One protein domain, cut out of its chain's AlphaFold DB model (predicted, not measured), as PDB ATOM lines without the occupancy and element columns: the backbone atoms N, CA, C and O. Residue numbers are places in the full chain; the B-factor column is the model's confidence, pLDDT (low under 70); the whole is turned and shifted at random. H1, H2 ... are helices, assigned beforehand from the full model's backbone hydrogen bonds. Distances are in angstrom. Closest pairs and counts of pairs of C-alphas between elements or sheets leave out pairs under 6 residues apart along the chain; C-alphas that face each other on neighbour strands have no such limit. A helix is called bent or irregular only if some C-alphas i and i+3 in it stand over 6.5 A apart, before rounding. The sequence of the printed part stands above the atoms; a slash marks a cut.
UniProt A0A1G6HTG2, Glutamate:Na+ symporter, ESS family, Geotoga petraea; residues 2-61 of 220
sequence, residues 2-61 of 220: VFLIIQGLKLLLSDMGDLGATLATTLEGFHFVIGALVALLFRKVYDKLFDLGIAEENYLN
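AT A GLANCE: This is residues 2 to 61 of the 220 residues of the protein "Glutamate:Na+ symporter, ESS family" of Geotoga petraea (UniProt A0A1G6HTG2). One long helix, H3, makes one arm of a wide V, and a helical hairpin of two shorter helices, H1 and H2, makes the other arm. The arms meet in a corner where the beginnings of H1 and H3 touch, and a tail with no named element, residues 52 to 61, turns back from the far end of H3. The printed part has 60 residues with three named helices, H1, H2 and H3 in that order along the chain, and no named strand; the class is all helix. The whole is only just extended, close to loose, with a radius of gyration of the C-alphas of 15.9 A, and its C-alphas span 48 by 19 by 13 A.

HOW THE PARTS SIT: H3, residues 31 to 51, touches H1, residues 2 to 14. H3 touches H1 with residues 31 to 38 alone, and H1 touches H3 with residues 2 to 6 alone; the closest C-alphas of the two helices are those of Val 2 and Gly 35, 5.7 A apart. The two helices run opposite ways at a steep tilt of 64 degrees, with their centres 18.3 A apart. H1 also touches H2, residues 18 to 29, and the two form a helical hairpin. They run opposite ways at a shallow tilt of 12 degrees, with their centres 9.9 A apart. Their closest C-alphas are those of Ser 14 and Ala 21, 4.5 A apart. H2 and H3 meet only through their link. In H1 and H3 every O i to N i+4 pair is within hydrogen-bond range, while in H2 it is 7 of 8.

IN THESE COORDINATES: H3 has 21 residues, from His 31 to Asp 51, and measures 30.1 A from first to last C-alpha. It begins with C-alpha 31 at (27.967, 29.352, 5.653) and ends with C-alpha 51 at (31.227, 32.207, -24.175). H1, Val 2 to Ser 14, has 13 residues and measures 17.8 A, beginning with C-alpha 2 at (23.302, 30.942, 0.651). H2, Asp 18 to Gly 29, has 12 residues and measures 17.3 A. None of the three helices is bent or irregular.

THE WHOLE: The two C-alphas farthest apart are those of Asp 18 and Glu 56, 48.2 A. The C-alphas of Val 2 and Asn 61, the first and last printed residues, are 22.0 A apart. The printed part has no cut. The links from H1 to H2, of 3 residues, and from H2 to H3, of 1 residue, are both tight. The mean pLDDT of the printed part is 82.6, and no printed residue is under 70.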
ATOM      1  N   VAL A   2      22.554  31.837  -0.267       83.25
ATOM      2  CA  VAL A   2      23.302  30.942   0.651       83.25
ATOM      3  C   VAL A   2      22.428  30.410   1.790       83.25
ATOM      4  O   VAL A   2      22.392  29.207   2.013       83.25
ATOM      5  N   PHE A   3      21.642  31.281   2.430       85.44
ATOM      6  CA  PHE A   3      20.666  30.876   3.445       85.44
ATOM      7  C   PHE A   3      19.697  29.794   2.938       85.44
ATOM      8  O   PHE A   3      19.523  28.779   3.594       85.44
ATOM      9  N   LEU A   4      19.122  29.965   1.743       88.00
ATOM     10  CA  LEU A   4      18.188  28.992   1.160       88.00
ATOM     11  C   LEU A   4      18.873  27.662   0.828       88.00
ATOM     12  O   LEU A   4      18.288  26.610   1.051       88.00
ATOM     13  N   ILE A   5      20.116  27.705   0.340       85.31
ATOM     14  CA  ILE A   5      20.918  26.503   0.075       85.31
ATOM     15  C   ILE A   5      21.185  25.747   1.378       85.31
ATOM     16  O   ILE A   5      21.015  24.534   1.418       85.31
ATOM     17  N   ILE A   6      21.545  26.457   2.450       84.38
ATOM     18  CA  ILE A   6      21.756  25.858   3.773       84.38
ATOM     19  C   ILE A   6      20.457  25.256   4.302       84.38
ATOM     20  O   ILE A   6      20.478  24.127   4.771       84.38
ATOM     21  N   GLN A   7      19.325  25.955   4.187       85.69
ATOM     22  CA  GLN A   7      18.034  25.410   4.617       85.69
ATOM     23  C   GLN A   7      17.627  24.174   3.801       85.69
ATOM     24  O   GLN A   7      17.163  23.191   4.371       85.69
ATOM     25  N   GLY A   8      17.865  24.173   2.486       85.75
ATOM     26  CA  GLY A   8      17.641  22.998   1.640       85.75
ATOM     27  C   GLY A   8      18.537  21.816   2.020       85.75
ATOM     28  O   GLY A   8      18.057  20.697   2.160       85.75
ATOM     29  N   LEU A   9      19.828  22.068   2.258       82.19
ATOM     30  CA  LEU A   9      20.772  21.060   2.755       82.19
ATOM     31  C   LEU A   9      20.355  20.520   4.123       82.19
ATOM     32  O   LEU A   9      20.435  19.318   4.340       82.19
ATOM     33  N   LYS A  10      19.881  21.386   5.027       82.94
ATOM     34  CA  LYS A  10      19.378  20.988   6.344       82.94
ATOM     35  C   LYS A  10      18.209  20.022   6.227       82.94
ATOM     36  O   LYS A  10      18.258  18.993   6.882       82.94
ATOM     37  N   LEU A  11      17.227  20.320   5.376       83.88
ATOM     38  CA  LEU A  11      16.080  19.439   5.135       83.88
ATOM     39  C   LEU A  11      16.510  18.074   4.580       83.88
ATOM     40  O   LEU A  11      16.015  17.048   5.023       83.88
ATOM     41  N   LEU A  12      17.470  18.047   3.650       83.81
ATOM     42  CA  LEU A  12      17.987  16.794   3.085       83.81
ATOM     43  C   LEU A  12      18.793  15.969   4.098       83.81
ATOM     44  O   LEU A  12      18.747  14.743   4.078       83.81
ATOM     45  N   LEU A  13      19.562  16.637   4.961       80.00
ATOM     46  CA  LEU A  13      20.459  15.992   5.920       80.00
ATOM     47  C   LEU A  13      19.754  15.609   7.225       80.00
ATOM     48  O   LEU A  13      20.146  14.621   7.840       80.00
ATOM     49  N   SER A  14      18.725  16.341   7.662       72.06
ATOM     50  CA  SER A  14      17.985  16.029   8.893       72.06
ATOM     51  C   SER A  14      17.300  14.666   8.833       72.06
ATOM     52  O   SER A  14      17.191  13.991   9.854       72.06
ATOM     53  N   ASP A  15      16.922  14.229   7.632       75.50
ATOM     54  CA  ASP A  15      16.265  12.942   7.396       75.50
ATOM     55  C   ASP A  15      17.248  11.754   7.430       75.50
ATOM     56  O   ASP A  15      16.835  10.597   7.460       75.50
ATOM     57  N   MET A  16      18.562  12.016   7.485       78.56
ATOM     58  CA  MET A  16      19.618  10.993   7.543       78.56
ATOM     59  C   MET A  16      19.993  10.576   8.981       78.56
ATOM     60  O   MET A  16      21.019   9.925   9.196       78.56
ATOM     61  N   GLY A  17      19.179  10.942   9.976       78.88
ATOM     62  CA  GLY A  17      19.381  10.609  11.390       78.88
ATOM     63  C   GLY A  17      20.298  11.583  12.140       78.88
ATOM     64  O   GLY A  17      20.628  12.666  11.659       78.88
ATOM     65  N   ASP A  18      20.724  11.195  13.347       76.44
ATOM     66  CA  ASP A  18      21.440  12.081  14.279       76.44
ATOM     67  C   ASP A  18      22.746  12.661  13.716       76.44
ATOM     68  O   ASP A  18      23.056  13.829  13.955       76.44
ATOM     69  N   LEU A  19      23.484  11.874  12.928       74.56
ATOM     70  CA  LEU A  19      24.698  12.330  12.247       74.56
ATOM     71  C   LEU A  19      24.393  13.396  11.191       74.56
ATOM     72  O   LEU A  19      25.116  14.386  11.088       74.56
ATOM     73  N   GLY A  20      23.311  13.214  10.433       77.56
ATOM     74  CA  GLY A  20      22.869  14.166   9.421       77.56
ATOM     75  C   GLY A  20      22.436  15.496  10.037       77.56
ATOM     76  O   GLY A  20      22.874  16.552   9.582       77.56
ATOM     77  N   ALA A  21      21.687  15.461  11.143       78.12
ATOM     78  CA  ALA A  21      21.302  16.660  11.885       78.12
ATOM     79  C   ALA A  21      22.514  17.420  12.459       78.12
ATOM     80  O   ALA A  21      22.579  18.647  12.373       78.12
ATOM     81  N   THR A  22      23.507  16.714  13.009       79.25
ATOM     82  CA  THR A  22      24.733  17.358  13.502       79.25
ATOM     83  C   THR A  22      25.554  17.958  12.361       79.25
ATOM     84  O   THR A  22      25.979  19.106  12.476       79.25
ATOM     85  N   LEU A  23      25.712  17.248  11.239       77.56
ATOM     86  CA  LEU A  23      26.367  17.780  10.040       77.56
ATOM     87  C   LEU A  23      25.658  19.028   9.508       77.56
ATOM     88  O   LEU A  23      26.316  19.999   9.142       77.56
ATOM     89  N   ALA A  24      24.327  19.028   9.508       79.88
ATOM     90  CA  ALA A  24      23.514  20.153   9.071       79.88
ATOM     91  C   ALA A  24      23.746  21.410   9.935       79.88
ATOM     92  O   ALA A  24      23.889  22.513   9.401       79.88
ATOM     93  N   THR A  25      23.853  21.245  11.258       80.50
ATOM     94  CA  THR A  25      24.203  22.330  12.192       80.50
ATOM     95  C   THR A  25      25.652  22.784  12.021       80.50
ATOM     96  O   THR A  25      25.927  23.982  12.015       80.50
ATOM     97  N   THR A  26      26.594  21.858  11.819       80.12
ATOM     98  CA  THR A  26      27.989  22.219  11.535       80.12
ATOM     99  C   THR A  26      28.080  23.037  10.246       80.12
ATOM    100  O   THR A  26      28.692  24.098  10.256       80.12
ATOM    101  N   LEU A  27      27.415  22.625   9.160       78.81
ATOM    102  CA  LEU A  27      27.420  23.340   7.876       78.81
ATOM    103  C   LEU A  27      26.891  24.780   7.967       78.81
ATOM    104  O   LEU A  27      27.373  25.646   7.239       78.81
ATOM    105  N   GLU A  28      25.955  25.064   8.873       79.75
ATOM    106  CA  GLU A  28      25.488  26.431   9.132       79.75
ATOM    107  C   GLU A  28      26.605  27.337   9.676       79.75
ATOM    108  O   GLU A  28      26.760  28.478   9.230       79.75
ATOM    109  N   GLY A  29      27.451  26.807  10.565       78.00
ATOM    110  CA  GLY A  29      28.650  27.499  11.052       78.00
ATOM    111  C   GLY A  29      29.668  27.801   9.945       78.00
ATOM    112  O   GLY A  29      30.435  28.755  10.047       78.00
ATOM    113  N   PHE A  30      29.620  27.049   8.843       77.69
ATOM    114  CA  PHE A  30      30.475  27.221   7.667       77.69
ATOM    115  C   PHE A  30      29.731  27.844   6.476       77.69
ATOM    116  O   PHE A  30      30.105  27.638   5.322       77.69
ATOM    117  N   HIS A  31      28.704  28.662   6.717       81.81
ATOM    118  CA  HIS A  31      27.967  29.352   5.653       81.81
ATOM    119  C   HIS A  31      28.868  30.165   4.704       81.81
ATOM    120  O   HIS A  31      28.566  30.272   3.514       81.81
ATOM    121  N   PHE A  32      29.994  30.694   5.194       76.94
ATOM    122  CA  PHE A  32      30.982  31.393   4.371       76.94
ATOM    123  C   PHE A  32      31.597  30.483   3.292       76.94
ATOM    124  O   PHE A  32      31.822  30.935   2.170       76.94
ATOM    125  N   VAL A  33      31.803  29.193   3.592       77.94
ATOM    126  CA  VAL A  33      32.332  28.196   2.647       77.94
ATOM    127  C   VAL A  33      31.352  27.968   1.510       77.94
ATOM    128  O   VAL A  33      31.716  28.015   0.335       77.94
ATOM    129  N   ILE A  34      30.085  27.771   1.868       81.06
ATOM    130  CA  ILE A  34      28.997  27.592   0.907       81.06
ATOM    131  C   ILE A  34      28.855  28.857   0.055       81.06
ATOM    132  O   ILE A  34      28.731  28.761  -1.163       81.06
ATOM    133  N   GLY A  35      28.954  30.041   0.666       83.50
ATOM    134  CA  GLY A  35      28.981  31.319  -0.044       83.50
ATOM    135  C   GLY A  35      30.107  31.416  -1.075       83.50
ATOM    136  O   GLY A  35      29.849  31.800  -2.215       83.50
ATOM    137  N   ALA A  36      31.325  31.004  -0.718       80.69
ATOM    138  CA  ALA A  36      32.459  30.988  -1.638       80.69
ATOM    139  C   ALA A  36      32.254  30.001  -2.803       80.69
ATOM    140  O   ALA A  36      32.459  30.371  -3.957       80.69
ATOM    141  N   LEU A  37      31.785  28.774  -2.533       82.69
ATOM    142  CA  LEU A  37      31.477  27.788  -3.583       82.69
ATOM    143  C   LEU A  37      30.423  28.306  -4.559       82.69
ATOM    144  O   LEU A  37      30.561  28.164  -5.772       82.69
ATOM    145  N   VAL A  38      29.379  28.927  -4.023       86.50
ATOM    146  CA  VAL A  38      28.306  29.541  -4.799       86.50
ATOM    147  C   VAL A  38      28.836  30.677  -5.675       86.50
ATOM    148  O   VAL A  38      28.459  30.754  -6.840       86.50
ATOM    149  N   ALA A  39      29.727  31.526  -5.155       84.56
ATOM    150  CA  ALA A  39      30.351  32.597  -5.931       84.56
ATOM    151  C   ALA A  39      31.229  32.050  -7.071       84.56
ATOM    152  O   ALA A  39      31.143  32.532  -8.200       84.56
ATOM    153  N   LEU A  40      32.019  31.002  -6.808       84.62
ATOM    154  CA  LEU A  40      32.832  30.328  -7.828       84.62
ATOM    155  C   LEU A  40      31.963  29.668  -8.906       84.62
ATOM    156  O   LEU A  40      32.249  29.790 -10.097       84.62
ATOM    157  N   LEU A  41      30.888  28.987  -8.498       88.12
ATOM    158  CA  LEU A  41      29.934  28.379  -9.420       88.12
ATOM    159  C   LEU A  41      29.246  29.444 -10.274       88.12
ATOM    160  O   LEU A  41      29.163  29.283 -11.488       88.12
ATOM    161  N   PHE A  42      28.799  30.538  -9.652       89.94
ATOM    162  CA  PHE A  42      28.215  31.673 -10.355       89.94
ATOM    163  C   PHE A  42      29.181  32.222 -11.403       89.94
ATOM    164  O   PHE A  42      28.789  32.352 -12.558       89.94
ATOM    165  N   ARG A  43      30.450  32.461 -11.037       87.19
ATOM    166  CA  ARG A  43      31.457  32.959 -11.981       87.19
ATOM    167  C   ARG A  43      31.626  32.015 -13.169       87.19
ATOM    168  O   ARG A  43      31.554  32.453 -14.308       87.19
ATOM    169  N   LYS A  44      31.750  30.712 -12.910       89.00
ATOM    170  CA  LYS A  44      31.893  29.697 -13.961       89.00
ATOM    171  C   LYS A  44      30.679  29.626 -14.893       89.00
ATOM    172  O   LYS A  44      30.840  29.438 -16.095       89.00
ATOM    173  N   VAL A  45      29.466  29.722 -14.345       91.62
ATOM    174  CA  VAL A  45      28.229  29.742 -15.142       91.62
ATOM    175  C   VAL A  45      28.155  31.021 -15.971       91.62
ATOM    176  O   VAL A  45      27.846  30.945 -17.154       91.62
ATOM    177  N   TYR A  46      28.479  32.167 -15.375       90.19
ATOM    178  CA  TYR A  46      28.491  33.463 -16.044       90.19
ATOM    179  C   TYR A  46      29.474  33.494 -17.219       90.19
ATOM    180  O   TYR A  46      29.068  33.816 -18.333       90.19
ATOM    181  N   ASP A  47      30.723  33.073 -16.997       88.94
ATOM    182  CA  ASP A  47      31.746  33.017 -18.046       88.94
ATOM    183  C   ASP A  47      31.282  32.101 -19.197       88.94
ATOM    184  O   ASP A  47      31.354  32.473 -20.363       88.94
ATOM    185  N   LYS A  48      30.662  30.953 -18.882       91.12
ATOM    186  CA  LYS A  48      30.110  30.041 -19.896       91.12
ATOM    187  C   LYS A  48      28.931  30.638 -20.677       91.12
ATOM    188  O   LYS A  48      28.779  30.345 -21.858       91.12
ATOM    189  N   LEU A  49      28.061  31.419 -20.037       90.62
ATOM    190  CA  LEU A  49      26.951  32.096 -20.721       90.62
ATOM    191  C   LEU A  49      27.457  33.184 -21.673       90.62
ATOM    192  O   LEU A  49      26.876  33.369 -22.742       90.62
ATOM    193  N   PHE A  50      28.544  33.859 -21.297       86.94
ATOM    194  CA  PHE A  50      29.232  34.822 -22.148       86.94
ATOM    195  C   PHE A  50      29.901  34.130 -23.344       86.94
ATOM    196  O   PHE A  50      29.674  34.525 -24.484       86.94
ATOM    197  N   ASP A  51      30.614  33.021 -23.112       88.19
ATOM    198  CA  ASP A  51      31.227  32.207 -24.175       88.19
ATOM    199  C   ASP A  51      30.194  31.662 -25.180       88.19
ATOM    200  O   ASP A  51      30.489  31.487 -26.361       88.19
ATOM    201  N   LEU A  52      28.969  31.388 -24.719       90.81
ATOM    202  CA  LEU A  52      27.850  30.934 -25.551       90.81
ATOM    203  C   LEU A  52      27.119  32.076 -26.279       90.81
ATOM    204  O   LEU A  52      26.169  31.802 -27.012       90.81
ATOM    205  N   GLY A  53      27.519  33.335 -26.076       86.31
ATOM    206  CA  GLY A  53      26.886  34.511 -26.681       86.31
ATOM    207  C   GLY A  53      25.478  34.810 -26.158       86.31
ATOM    208  O   GLY A  53      24.736  35.548 -26.792       86.31
ATOM    209  N   ILE A  54      25.086  34.218 -25.023       86.81
ATOM    210  CA  ILE A  54      23.779  34.453 -24.384       86.81
ATOM    211  C   ILE A  54      23.825  35.737 -23.547       86.81
ATOM    212  O   ILE A  54      22.826  36.443 -23.429       86.81
ATOM    213  N   ALA A  55      24.980  36.029 -22.947       80.06
ATOM    214  CA  ALA A  55      25.235  37.285 -22.259       80.06
ATOM    215  C   ALA A  55      26.013  38.221 -23.194       80.06
ATOM    216  O   ALA A  55      27.162  37.943 -23.523       80.06
ATOM    217  N   GLU A  56      25.382  39.314 -23.624       75.88
ATOM    218  CA  GLU A  56      25.979  40.269 -24.572       75.88
ATOM    219  C   GLU A  56      26.882  41.307 -23.883       75.88
ATOM    220  O   GLU A  56      27.866  41.763 -24.464       75.88
ATOM    221  N   GLU A  57      26.595  41.654 -22.624       77.31
ATOM    222  CA  GLU A  57      27.335  42.665 -21.862       77.31
ATOM    223  C   GLU A  57      28.051  42.066 -20.648       77.31
ATOM    224  O   GLU A  57      27.500  41.242 -19.912       77.31
ATOM    225  N   ASN A  58      29.282  42.527 -20.395       75.88
ATOM    226  CA  ASN A  58      30.011  42.148 -19.193       75.88
ATOM    227  C   ASN A  58      29.650  43.064 -18.010       75.88
ATOM    228  O   ASN A  58      30.232  44.132 -17.829       75.88
ATOM    229  N   TYR A  59      28.718  42.611 -17.175       79.31
ATOM    230  CA  TYR A  59      28.298  43.292 -15.949       79.31
ATOM    231  C   TYR A  59      29.279  43.133 -14.775       79.31
ATOM    232  O   TYR A  59      29.175  43.862 -13.785       79.31
ATOM    233  N   LEU A  60      30.228  42.191 -14.843       82.69
ATOM    234  CA  LEU A  60      31.205  41.978 -13.777       82.69
ATOM    235  C   LEU A  60      32.353  42.976 -13.907       82.69
ATOM    236  O   LEU A  60      33.250  42.832 -14.733       82.69
ATOM    237  N   ASN A  61      32.318  43.982 -13.039       83.62
ATOM    238  CA  ASN A  61      33.354  44.992 -12.924       83.62
ATOM    239  C   ASN A  61      34.067  44.851 -11.574       83.62
ATOM    240  O   ASN A  61      33.477  45.124 -10.525       83.62
TER     241      ASN A  61